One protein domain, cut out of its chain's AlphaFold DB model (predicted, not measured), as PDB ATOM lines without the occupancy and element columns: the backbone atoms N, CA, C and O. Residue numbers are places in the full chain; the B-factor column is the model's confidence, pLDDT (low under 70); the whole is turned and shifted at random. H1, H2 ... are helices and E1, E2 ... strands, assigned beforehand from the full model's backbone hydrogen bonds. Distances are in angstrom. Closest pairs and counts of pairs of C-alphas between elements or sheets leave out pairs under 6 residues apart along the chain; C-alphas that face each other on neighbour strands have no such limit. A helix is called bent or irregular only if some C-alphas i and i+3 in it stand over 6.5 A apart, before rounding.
ATOM      1  N   THR A 641     -53.508 -19.616 -32.795       85.69
ATOM      2  CA  THR A 641     -54.014 -18.599 -31.886       85.69
ATOM      3  C   THR A 641     -52.852 -17.870 -31.213       85.69
ATOM      4  O   THR A 641     -52.071 -18.456 -30.463       85.69
ATOM      5  N   VAL A 642     -52.764 -16.549 -31.396       81.75
ATOM      6  CA  VAL A 642     -51.852 -15.719 -30.590       81.75
ATOM      7  C   VAL A 642     -52.360 -15.694 -29.137       81.75
ATOM      8  O   VAL A 642     -53.499 -15.275 -28.906       81.75
ATOM      9  N   PRO A 643     -51.561 -16.108 -28.133       85.25
ATOM     10  CA  PRO A 643     -52.027 -16.169 -26.752       85.25
ATOM     11  C   PRO A 643     -52.459 -14.803 -26.208       85.25
ATOM     12  O   PRO A 643     -51.680 -13.852 -26.184       85.25
ATOM     13  N   ASN A 644     -53.680 -14.713 -25.670       84.50
ATOM     14  CA  ASN A 644     -54.187 -13.506 -25.000       84.50
ATOM     15  C   ASN A 644     -53.619 -13.364 -23.570       84.50
ATOM     16  O   ASN A 644     -54.343 -13.414 -22.572       84.50
ATOM     17  N   LYS A 645     -52.291 -13.271 -23.468       86.88
ATOM     18  CA  LYS A 645     -51.510 -13.115 -22.233       86.88
ATOM     19  C   LYS A 645     -50.206 -12.373 -22.538       86.88
ATOM     20  O   LYS A 645     -49.943 -12.023 -23.683       86.88
ATOM     21  N   LYS A 646     -49.388 -12.092 -21.518       90.12
ATOM     22  CA  LYS A 646     -48.062 -11.508 -21.761       90.12
ATOM     23  C   LYS A 646     -47.181 -12.559 -22.441       90.12
ATOM     24  O   LYS A 646     -47.026 -13.652 -21.898       90.12
ATOM     25  N   THR A 647     -46.614 -12.208 -23.587       89.94
ATOM     26  CA  THR A 647     -45.658 -13.041 -24.322       89.94
ATOM     27  C   THR A 647     -44.256 -12.479 -24.132       89.94
ATOM     28  O   THR A 647     -44.060 -11.266 -24.218       89.94
ATOM     29  N   TYR A 648     -43.293 -13.352 -23.860       91.12
ATOM     30  CA  TYR A 648     -41.865 -13.042 -23.903       91.12
ATOM     31  C   TYR A 648     -41.237 -13.706 -25.122       91.12
ATOM     32  O   TYR A 648     -41.739 -14.731 -25.565       91.12
ATOM     33  N   LYS A 649     -40.136 -13.167 -25.644       89.25
ATOM     34  CA  LYS A 649     -39.395 -13.808 -26.731       89.25
ATOM     35  C   LYS A 649     -38.173 -14.515 -26.155       89.25
ATOM     36  O   LYS A 649     -37.348 -13.861 -25.524       89.25
ATOM     37  N   PHE A 650     -38.063 -15.821 -26.370       87.94
ATOM     38  CA  PHE A 650     -36.857 -16.580 -26.068       87.94
ATOM     39  C   PHE A 650     -36.172 -16.942 -27.381       87.94
ATOM     40  O   PHE A 650     -36.710 -17.671 -28.212       87.94
ATOM     41  N   ILE A 651     -34.991 -16.368 -27.571       81.88
ATOM     42  CA  ILE A 651     -34.084 -16.667 -28.669       81.88
ATOM     43  C   ILE A 651     -32.887 -17.380 -28.055       81.88
ATOM     44  O   ILE A 651     -32.107 -16.777 -27.311       81.88
ATOM     45  N   TYR A 652     -32.772 -18.653 -28.387       77.50
ATOM     46  CA  TYR A 652     -31.553 -19.438 -28.299       77.50
ATOM     47  C   TYR A 652     -31.137 -19.723 -29.742       77.50
ATOM     48  O   TYR A 652     -32.027 -19.903 -30.571       77.50
ATOM     49  N   ASN A 653     -29.849 -19.731 -30.073       68.69
ATOM     50  CA  ASN A 653     -29.406 -20.105 -31.412       68.69
ATOM     51  C   ASN A 653     -28.275 -21.136 -31.355       68.69
ATOM     52  O   ASN A 653     -27.110 -20.773 -31.241       68.69
ATOM     53  N   ALA A 654     -28.612 -22.425 -31.472       58.16
ATOM     54  CA  ALA A 654     -27.609 -23.489 -31.598       58.16
ATOM     55  C   ALA A 654     -26.925 -23.549 -32.974       58.16
ATOM     56  O   ALA A 654     -25.921 -24.242 -33.084       58.16
ATOM     57  N   ALA A 655     -27.429 -22.856 -34.006       53.06
ATOM     58  CA  ALA A 655     -26.674 -22.710 -35.255       53.06
ATOM     59  C   ALA A 655     -25.476 -21.763 -35.051       53.06
ATOM     60  O   ALA A 655     -24.391 -22.048 -35.539       53.06
ATOM     61  N   ASP A 656     -25.638 -20.732 -34.212       53.97
ATOM     62  CA  ASP A 656     -24.537 -19.915 -33.669       53.97
ATOM     63  C   ASP A 656     -23.945 -20.565 -32.395       53.97
ATOM     64  O   ASP A 656     -23.662 -19.879 -31.410       53.97
ATOM     65  N   GLY A 657     -23.894 -21.901 -32.351       56.22
ATOM     66  CA  GLY A 657     -23.319 -22.696 -31.264       56.22
ATOM     67  C   GLY A 657     -23.836 -22.412 -29.846       56.22
ATOM     68  O   GLY A 657     -23.159 -22.737 -28.882       56.22
ATOM     69  N   GLY A 658     -25.037 -21.856 -29.678       62.16
ATOM     70  CA  GLY A 658     -25.722 -21.750 -28.384       62.16
ATOM     71  C   GLY A 658     -25.845 -20.340 -27.807       62.16
ATOM     72  O   GLY A 658     -26.073 -20.176 -26.606       62.16
ATOM     73  N   SER A 659     -25.721 -19.309 -28.645       68.88
ATOM     74  CA  SER A 659     -25.884 -17.919 -28.215       68.88
ATOM     75  C   SER A 659     -27.317 -17.611 -27.739       68.88
ATOM     76  O   SER A 659     -28.312 -18.095 -28.286       68.88
ATOM     77  N   ILE A 660     -27.444 -16.781 -26.694       80.31
ATOM     78  CA  ILE A 660     -28.739 -16.325 -26.166       80.31
ATOM     79  C   ILE A 660     -29.003 -14.897 -26.650       80.31
ATOM     80  O   ILE A 660     -28.302 -13.953 -26.281       80.31
ATOM     81  N   GLY A 661     -30.041 -14.724 -27.469       76.88
ATOM     82  CA  GLY A 661     -30.371 -13.437 -28.081       76.88
ATOM     83  C   GLY A 661     -30.838 -12.387 -27.065       76.88
ATOM     84  O   GLY A 661     -31.470 -12.704 -26.060       76.88
ATOM     85  N   LEU A 662     -30.581 -11.105 -27.352       76.88
ATOM     86  CA  LEU A 662     -30.820  -9.994 -26.413       76.88
ATOM     87  C   LEU A 662     -32.260  -9.917 -25.867       76.88
ATOM     88  O   LEU A 662     -32.446  -9.579 -24.702       76.88
ATOM     89  N   ALA A 663     -33.270 -10.285 -26.663       81.12
ATOM     90  CA  ALA A 663     -34.672 -10.300 -26.228       81.12
ATOM     91  C   ALA A 663     -34.957 -11.312 -25.095       81.12
ATOM     92  O   ALA A 663     -35.845 -11.088 -24.274       81.12
ATOM     93  N   SER A 664     -34.164 -12.384 -24.987       86.31
ATOM     94  CA  SER A 664     -34.269 -13.382 -23.915       86.31
ATOM     95  C   SER A 664     -33.946 -12.805 -22.532       86.31
ATOM     96  O   SER A 664     -34.302 -13.401 -21.516       86.31
ATOM     97  N   TYR A 665     -33.277 -11.650 -22.458       86.06
ATOM     98  CA  TYR A 665     -32.940 -10.987 -21.196       86.06
ATOM     99  C   TYR A 665     -34.101 -10.155 -20.620       86.06
ATOM    100  O   TYR A 665     -34.088  -9.876 -19.423       86.06
ATOM    101  N   ASP A 666     -35.140  -9.861 -21.415       87.00
ATOM    102  CA  ASP A 666     -36.389  -9.228 -20.950       87.00
ATOM    103  C   ASP A 666     -37.323 -10.210 -20.206       87.00
ATOM    104  O   ASP A 666     -38.344  -9.809 -19.630       87.00
ATOM    105  N   ILE A 667     -36.993 -11.508 -20.213       88.75
ATOM    106  CA  ILE A 667     -37.675 -12.538 -19.420       88.75
ATOM    107  C   ILE A 667     -37.353 -12.285 -17.936       88.75
ATOM    108  O   ILE A 667     -36.181 -12.324 -17.554       88.75
ATOM    109  N   PRO A 668     -38.351 -12.035 -17.068       87.69
ATOM    110  CA  PRO A 668     -38.101 -11.741 -15.666       87.69
ATOM    111  C   PRO A 668     -37.658 -13.001 -14.913       87.69
ATOM    112  O   PRO A 668     -37.956 -14.126 -15.319       87.69
ATOM    113  N   GLN A 669     -36.948 -12.814 -13.800       82.25
ATOM    114  CA  GLN A 669     -36.273 -13.894 -13.071       82.25
ATOM    115  C   GLN A 669     -37.208 -15.026 -12.612       82.25
ATOM    116  O   GLN A 669     -36.815 -16.190 -12.614       82.25
ATOM    117  N   GLU A 670     -38.465 -14.725 -12.280       79.62
ATOM    118  CA  GLU A 670     -39.472 -15.740 -11.965       79.62
ATOM    119  C   GLU A 670     -39.847 -16.622 -13.166       79.62
ATOM    120  O   GLU A 670     -40.106 -17.806 -12.980       79.62
ATOM    121  N   ALA A 671     -39.821 -16.077 -14.387       87.00
ATOM    122  CA  ALA A 671     -40.134 -16.805 -15.615       87.00
ATOM    123  C   ALA A 671     -38.911 -17.525 -16.204       87.00
ATOM    124  O   ALA A 671     -39.067 -18.557 -16.861       87.00
ATOM    125  N   LYS A 672     -37.689 -17.034 -15.934       88.31
ATOM    126  CA  LYS A 672     -36.447 -17.703 -16.359       88.31
ATOM    127  C   LYS A 672     -36.350 -19.131 -15.835       88.31
ATOM    128  O   LYS A 672     -35.856 -19.977 -16.561       88.31
ATOM    129  N   LYS A 673     -36.862 -19.427 -14.634       86.44
ATOM    130  CA  LYS A 673     -36.873 -20.789 -14.065       86.44
ATOM    131  C   LYS A 673     -37.629 -21.797 -14.921       86.44
ATOM    132  O   LYS A 673     -37.108 -22.869 -15.217       86.44
ATOM    133  N   ASP A 674     -38.844 -21.443 -15.322       86.19
ATOM    134  CA  ASP A 674     -39.712 -22.322 -16.104       86.19
ATOM    135  C   ASP A 674     -39.168 -22.497 -17.528       86.19
ATOM    136  O   ASP A 674     -39.180 -23.607 -18.057       86.19
ATOM    137  N   VAL A 675     -38.612 -21.428 -18.116       85.69
ATOM    138  CA  VAL A 675     -37.899 -21.476 -19.405       85.69
ATOM    139  C   VAL A 675     -36.642 -22.349 -19.306       85.69
ATOM    140  O   VAL A 675     -36.445 -23.214 -20.151       85.69
ATOM    141  N   PHE A 676     -35.837 -22.194 -18.251       83.38
ATOM    142  CA  PHE A 676     -34.622 -22.979 -18.012       83.38
ATOM    143  C   PHE A 676     -34.939 -24.471 -17.862       83.38
ATOM    144  O   PHE A 676     -34.394 -25.297 -18.584       83.38
ATOM    145  N   ASN A 677     -35.890 -24.826 -16.993       79.88
ATOM    146  CA  ASN A 677     -36.323 -26.214 -16.801       79.88
ATOM    147  C   ASN A 677     -36.867 -26.856 -18.091       79.88
ATOM    148  O   ASN A 677     -36.725 -28.064 -18.275       79.88
ATOM    149  N   TYR A 678     -37.509 -26.062 -18.958       80.00
ATOM    150  CA  TYR A 678     -38.079 -26.540 -20.214       80.00
ATOM    151  C   TYR A 678     -37.025 -26.732 -21.318       80.00
ATOM    152  O   TYR A 678     -37.011 -27.786 -21.949       80.00
ATOM    153  N   TYR A 679     -36.156 -25.739 -21.548       77.06
ATOM    154  CA  TYR A 679     -35.174 -25.754 -22.644       77.06
ATOM    155  C   TYR A 679     -33.832 -26.419 -22.277       77.06
ATOM    156  O   TYR A 679     -33.214 -27.021 -23.147       77.06
ATOM    157  N   PHE A 680     -33.404 -26.358 -21.009       76.31
ATOM    158  CA  PHE A 680     -32.099 -26.861 -20.533       76.31
ATOM    159  C   PHE A 680     -32.194 -27.940 -19.439       76.31
ATOM    160  O   PHE A 680     -31.204 -28.581 -19.110       76.31
ATOM    161  N   GLY A 681     -33.363 -28.149 -18.826       65.69
ATOM    162  CA  GLY A 681     -33.460 -29.030 -17.654       65.69
ATOM    163  C   GLY A 681     -33.888 -30.463 -17.896       65.69
ATOM    164  O   GLY A 681     -33.950 -31.226 -16.937       65.69
ATOM    165  N   ASN A 682     -34.258 -30.819 -19.131       60.94
ATOM    166  CA  ASN A 682     -34.835 -32.123 -19.504       60.94
ATOM    167  C   ASN A 682     -35.981 -32.606 -18.574       60.94
ATOM    168  O   ASN A 682     -36.368 -33.773 -18.573       60.94
ATOM    169  N   ASN A 683     -36.570 -31.691 -17.798       63.28
ATOM    170  CA  ASN A 683     -37.597 -31.950 -16.797       63.28
ATOM    171  C   ASN A 683     -38.875 -31.200 -17.180       63.28
ATOM    172  O   ASN A 683     -39.480 -30.458 -16.403       63.28
ATOM    173  N   THR A 684     -39.292 -31.408 -18.427       62.03
ATOM    174  CA  THR A 684     -40.520 -30.843 -18.999       62.03
ATOM    175  C   THR A 684     -41.766 -31.260 -18.211       62.03
ATOM    176  O   THR A 684     -42.744 -30.524 -18.183       62.03
ATOM    177  N   ASN A 685     -41.715 -32.382 -17.484       63.88
ATOM    178  CA  ASN A 685     -42.776 -32.833 -16.581       63.88
ATOM    179  C   ASN A 685     -42.926 -31.969 -15.311       63.88
ATOM    180  O   ASN A 685     -44.027 -31.888 -14.762       63.88
ATOM    181  N   ALA A 686     -41.859 -31.312 -14.836       60.28
ATOM    182  CA  ALA A 686     -41.939 -30.384 -13.704       60.28
ATOM    183  C   ALA A 686     -42.616 -29.053 -14.073       60.28
ATOM    184  O   ALA A 686     -43.135 -28.364 -13.190       60.28
ATOM    185  N   VAL A 687     -42.654 -28.697 -15.363       70.69
ATOM    186  CA  VAL A 687     -43.182 -27.416 -15.844       70.69
ATOM    187  C   VAL A 687     -44.471 -27.619 -16.629       70.69
ATOM    188  O   VAL A 687     -44.495 -28.239 -17.688       70.69
ATOM    189  N   LYS A 688     -45.573 -27.038 -16.148       77.62
ATOM    190  CA  LYS A 688     -46.870 -27.114 -16.840       77.62
ATOM    191  C   LYS A 688     -46.883 -26.195 -18.055       77.62
ATOM    192  O   LYS A 688     -47.329 -25.053 -17.961       77.62
ATOM    193  N   SER A 689     -46.398 -26.725 -19.170       81.94
ATOM    194  CA  SER A 689     -46.256 -26.020 -20.437       81.94
ATOM    195  C   SER A 689     -46.872 -26.805 -21.598       81.94
ATOM    196  O   SER A 689     -46.892 -28.037 -21.587       81.94
ATOM    197  N   SER A 690     -47.421 -26.103 -22.590       85.56
ATOM    198  CA  SER A 690     -48.020 -26.727 -23.779       85.56
ATOM    199  C   SER A 690     -48.006 -25.803 -24.991       85.56
ATOM    200  O   SER A 690     -48.286 -24.614 -24.856       85.56
ATOM    201  N   TYR A 691     -47.768 -26.361 -26.175       85.75
ATOM    202  CA  TYR A 691     -48.069 -25.695 -27.442       85.75
ATOM    203  C   TYR A 691     -49.526 -25.937 -27.839       85.75
ATOM    204  O   TYR A 691     -50.079 -27.007 -27.580       85.75
ATOM    205  N   GLU A 692     -50.121 -24.979 -28.542       87.88
ATOM    206  CA  GLU A 692     -51.235 -25.276 -29.443       87.88
ATOM    207  C   GLU A 692     -50.708 -26.130 -30.608       87.88
ATOM    208  O   GLU A 692     -49.617 -25.871 -31.121       87.88
ATOM    209  N   VAL A 693     -51.460 -27.158 -31.005       87.19
ATOM    210  CA  VAL A 693     -51.106 -28.052 -32.116       87.19
ATOM    211  C   VAL A 693     -52.216 -27.989 -33.152       87.19
ATOM    212  O   VAL A 693     -53.365 -28.292 -32.831       87.19
ATOM    213  N   LEU A 694     -51.863 -27.605 -34.377       88.75
ATOM    214  CA  LEU A 694     -52.753 -27.543 -35.533       88.75
ATOM    215  C   LEU A 694     -52.091 -28.307 -36.675       88.75
ATOM    216  O   LEU A 694     -50.931 -28.080 -36.990       88.75
ATOM    217  N   TYR A 695     -52.824 -29.242 -37.268       89.50
ATOM    218  CA  TYR A 695     -52.330 -30.155 -38.299       89.50
ATOM    219  C   TYR A 695     -51.048 -30.882 -37.888       89.50
ATOM    220  O   TYR A 695     -50.096 -30.959 -38.649       89.50
ATOM    221  N   GLY A 696     -50.965 -31.352 -36.642       84.69
ATOM    222  CA  GLY A 696     -49.747 -31.975 -36.101       84.69
ATOM    223  C   GLY A 696     -48.534 -31.035 -35.948       84.69
ATOM    224  O   GLY A 696     -47.573 -31.408 -35.276       84.69
ATOM    225  N   GLU A 697     -48.578 -29.818 -36.496       84.19
ATOM    226  CA  GLU A 697     -47.572 -28.769 -36.340       84.19
ATOM    227  C   GLU A 697     -47.794 -28.040 -35.001       84.19
ATOM    228  O   GLU A 697     -48.926 -27.772 -34.588       84.19
ATOM    229  N   LYS A 698     -46.707 -27.715 -34.293       86.31
ATOM    230  CA  LYS A 698     -46.754 -26.938 -33.046       86.31
ATOM    231  C   LYS A 698     -46.721 -25.442 -33.344       86.31
ATOM    232  O   LYS A 698     -45.947 -24.990 -34.183       86.31
ATOM    233  N   SER A 699     -47.481 -24.672 -32.575       88.25
ATOM    234  CA  SER A 699     -47.361 -23.216 -32.515       88.25
ATOM    235  C   SER A 699     -45.963 -22.790 -32.049       88.25
ATOM    236  O   SER A 699     -45.344 -23.464 -31.230       88.25
ATOM    237  N   ARG A 700     -45.508 -21.609 -32.480       86.56
ATOM    238  CA  ARG A 700     -44.313 -20.928 -31.934       86.56
ATOM    239  C   ARG A 700     -44.492 -20.381 -30.513       86.56
ATOM    240  O   ARG A 700     -43.571 -19.783 -29.967       86.56
ATOM    241  N   TYR A 701     -45.692 -20.493 -29.939       89.62
ATOM    242  CA  TYR A 701     -45.994 -20.002 -28.599       89.62
ATOM    243  C   TYR A 701     -46.139 -21.159 -27.610       89.62
ATOM    244  O   TYR A 701     -47.124 -21.900 -27.639       89.62
ATOM    245  N   LEU A 702     -45.177 -21.270 -26.696       88.00
ATOM    246  CA  LEU A 702     -45.217 -22.183 -25.562       88.00
ATOM    247  C   LEU A 702     -45.974 -21.530 -24.400       88.00
ATOM    248  O   LEU A 702     -45.555 -20.500 -23.869       88.00
ATOM    249  N   ASP A 703     -47.104 -22.109 -24.007       88.56
ATOM    250  CA  ASP A 703     -47.963 -21.577 -22.951       88.56
ATOM    251  C   ASP A 703     -47.575 -22.137 -21.571       88.56
ATOM    252  O   ASP A 703     -47.733 -23.332 -21.346       88.56
ATOM    253  N   PHE A 704     -47.150 -21.279 -20.633       87.94
ATOM    254  CA  PHE A 704     -46.860 -21.603 -19.220       87.94
ATOM    255  C   PHE A 704     -48.039 -21.241 -18.282       87.94
ATOM    256  O   PHE A 704     -47.891 -20.931 -17.097       87.94
ATOM    257  N   GLY A 705     -49.253 -21.183 -18.827       87.44
ATOM    258  CA  GLY A 705     -50.492 -20.816 -18.149       87.44
ATOM    259  C   GLY A 705     -50.667 -19.305 -17.981       87.44
ATOM    260  O   GLY A 705     -51.605 -18.723 -18.537       87.44
ATOM    261  N   SER A 706     -49.795 -18.657 -17.199       86.44
ATOM    262  CA  SER A 706     -49.928 -17.228 -16.845       86.44
ATOM    263  C   SER A 706     -49.268 -16.261 -17.839       86.44
ATOM    264  O   SER A 706     -49.687 -15.107 -17.950       86.44
ATOM    265  N   TYR A 707     -48.296 -16.750 -18.603       91.06
ATOM    266  CA  TYR A 707     -47.626 -16.074 -19.712       91.06
ATOM    267  C   TYR A 707     -47.314 -17.099 -20.809       91.06
ATOM    268  O   TYR A 707     -47.432 -18.305 -20.591       91.06
ATOM    269  N   ALA A 708     -46.940 -16.613 -21.989       90.56
ATOM    270  CA  ALA A 708     -46.426 -17.434 -23.078       90.56
ATOM    271  C   ALA A 708     -44.980 -17.042 -23.399       90.56
ATOM    272  O   ALA A 708     -44.542 -15.929 -23.090       90.56
ATOM    273  N   VAL A 709     -44.256 -17.947 -24.043       90.00
ATOM    274  CA  VAL A 709     -42.937 -17.684 -24.613       90.00
ATOM    275  C   VAL A 709     -43.001 -17.969 -26.107       90.00
ATOM    276  O   VAL A 709     -43.409 -19.050 -26.516       90.00
ATOM    277  N   GLU A 710     -42.644 -16.977 -26.913       89.56
ATOM    278  CA  GLU A 710     -42.376 -17.141 -28.335       89.56
ATOM    279  C   GLU A 710     -40.958 -17.690 -28.501       89.56
ATOM    280  O   GLU A 710     -39.994 -17.030 -28.106       89.56
ATOM    281  N   GLY A 711     -40.848 -18.888 -29.066       76.50
ATOM    282  CA  GLY A 711     -39.600 -19.607 -29.309       76.50
ATOM    283  C   GLY A 711     -39.847 -20.781 -30.258       76.50
ATOM    284  O   GLY A 711     -40.982 -21.238 -30.399       76.50
ATOM    285  N   ASP A 712     -38.806 -21.249 -30.942       66.94
ATOM    286  CA  ASP A 712     -38.936 -22.347 -31.904       66.94
ATOM    287  C   ASP A 712     -39.263 -23.680 -31.181       66.94
ATOM    288  O   ASP A 712     -38.567 -24.043 -30.227       66.94
ATOM    289  N   PRO A 713     -40.328 -24.410 -31.574       55.72
ATOM    290  CA  PRO A 713     -40.654 -25.725 -31.027       55.72
ATOM    291  C   PRO A 713     -39.831 -26.898 -31.598       55.72
ATOM    292  O   PRO A 713     -40.018 -28.023 -31.113       55.72
ATOM    293  N   LEU A 714     -39.014 -26.684 -32.639       51.12
ATOM    294  CA  LEU A 714     -38.353 -27.738 -33.428       51.12
ATOM    295  C   LEU A 714     -36.820 -27.700 -33.436       51.12
ATOM    296  O   LEU A 714     -36.205 -28.672 -33.872       51.12
ATOM    297  N   SER A 715     -36.203 -26.652 -32.904       52.97
ATOM    298  CA  SER A 715     -34.758 -26.583 -32.698       52.97
ATOM    299  C   SER A 715     -34.422 -26.504 -31.202       52.97
ATOM    300  O   SER A 715     -35.251 -26.130 -30.374       52.97
ATOM    301  N   TYR A 716     -33.196 -26.906 -30.848       51.78
ATOM    302  CA  TYR A 716     -32.605 -26.751 -29.507       51.78
ATOM    303  C   TYR A 716     -33.140 -27.694 -28.410       51.78
ATOM    304  O   TYR A 716     -33.732 -27.281 -27.414       51.78
ATOM    305  N   ARG A 717     -32.799 -28.985 -28.528       51.28
ATOM    306  CA  ARG A 717     -32.325 -29.726 -27.347       51.28
ATOM    307  C   ARG A 717     -30.806 -29.661 -27.344       51.28
ATOM    308  O   ARG A 717     -30.173 -30.353 -28.131       51.28
ATOM    309  N   THR A 718     -30.250 -28.796 -26.508       50.12
ATOM    310  CA  THR A 718     -28.806 -28.741 -26.262       50.12
ATOM    311  C   THR A 718     -28.415 -29.700 -25.153       50.12
ATOM    312  O   THR A 718     -29.234 -30.006 -24.291       50.12
ATOM    313  N   GLU A 719     -27.163 -30.154 -25.158       53.25
ATOM    314  CA  GLU A 719     -26.682 -31.218 -24.263       53.25
ATOM    315  C   GLU A 719     -26.376 -30.751 -22.827       53.25
ATOM    316  O   GLU A 719     -25.851 -31.510 -22.020       53.25
TER     317      GLU A 719
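What this domain is: This is residues 641 to 719 of the 969 residues of an uncharacterized protein of Blautia sp. OF03-15BH (UniProt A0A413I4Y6). A small, strongly twisted sheet of four strands makes one side of this domain, and two helices, H1 and H2, lie toward the other side and only graze the sheet. The long link of residues 650 to 661 and the tail of residues 711 to 719 lie on that side as well. The printed part has 79 residues, under half of them in named elements, which follow as E1 H1 H2 E2 E3 E4, a mixed class of helices and strands. The sheet, in the order E1, E4, E3, E2, is mixed, with E1 and E4 parallel and the other neighbours antiparallel. The whole is compact, with a radius of gyration of the C-alphas of 12.1 A, and rounded, with spans of 30 by 28 by 24 A.

Where its parts are: Find C-alpha 646 at (-48.062, -11.508, -21.761), where E1 begins; it runs to residue 649. H1 holds residues 662 to 666. At C-alpha 669, (-36.273, -13.894, -13.071), H2 begins, and it runs 15.3 A to residue 679. It is neither bent nor irregular, but only just: C-alphas 670 and 673 are 6.1 A apart. Go on to E2, residues 690 to 694, 12.7 A long, and E3, residues 697 to 703, 15.2 A long. E4, residues 707 to 710, ends with C-alpha 710 at (-42.376, -17.141, -28.335).

How they stand to each other: Begin at edge strand E1, which is parallel to E4 at 29 degrees; look for N 710 and O 648, 2.8 A apart. E4 and E3 form a hairpin, with N 702 and O 709 at 2.8 A. E3 and E2 form another hairpin, with N 699 and O 692 at 2.8 A. E2, E3 and E4 are a meander, each strand the antiparallel neighbour of the one before. E1, H1, H2 and E2 make a split strand-helix-strand unit, two strands of one sheet that are not neighbours, with helices between them along the chain and with E4 and E3 between them in the sheet; its crossover is right-handed. The sheet is only just strongly twisted, its C-alphas lying up to 4.2 A off the best plane. H1 only grazes it with residues 662 to 666; the closest C-alphas of E1 and H1 are those of Lys 649 and Ser 664, 5.9 A apart. H2 only grazes it with residues 671 to 678. H1 and H2 are apart. H1 has 0 of 1 O i to N i+4 pairs within hydrogen-bond range, but 2 of 2 O i to N i+3 pairs; H2 has 5 of 7 O i to N i+4 pairs.

The domain as a whole: The two C-alphas farthest apart, those of Gln 669 and Tyr 695, are 34.0 A from each other. The printed part has no cut. The link from E1 to H1 is long, with 12 residues, and in it residues 652 to 653 pair antiparallel with residues 659 to 660. In the B-factor column you will find a mean pLDDT of 77.9 for the printed part, and values under 70 at residues 653 to 659, 681 to 686 and 712 to 719 of this model.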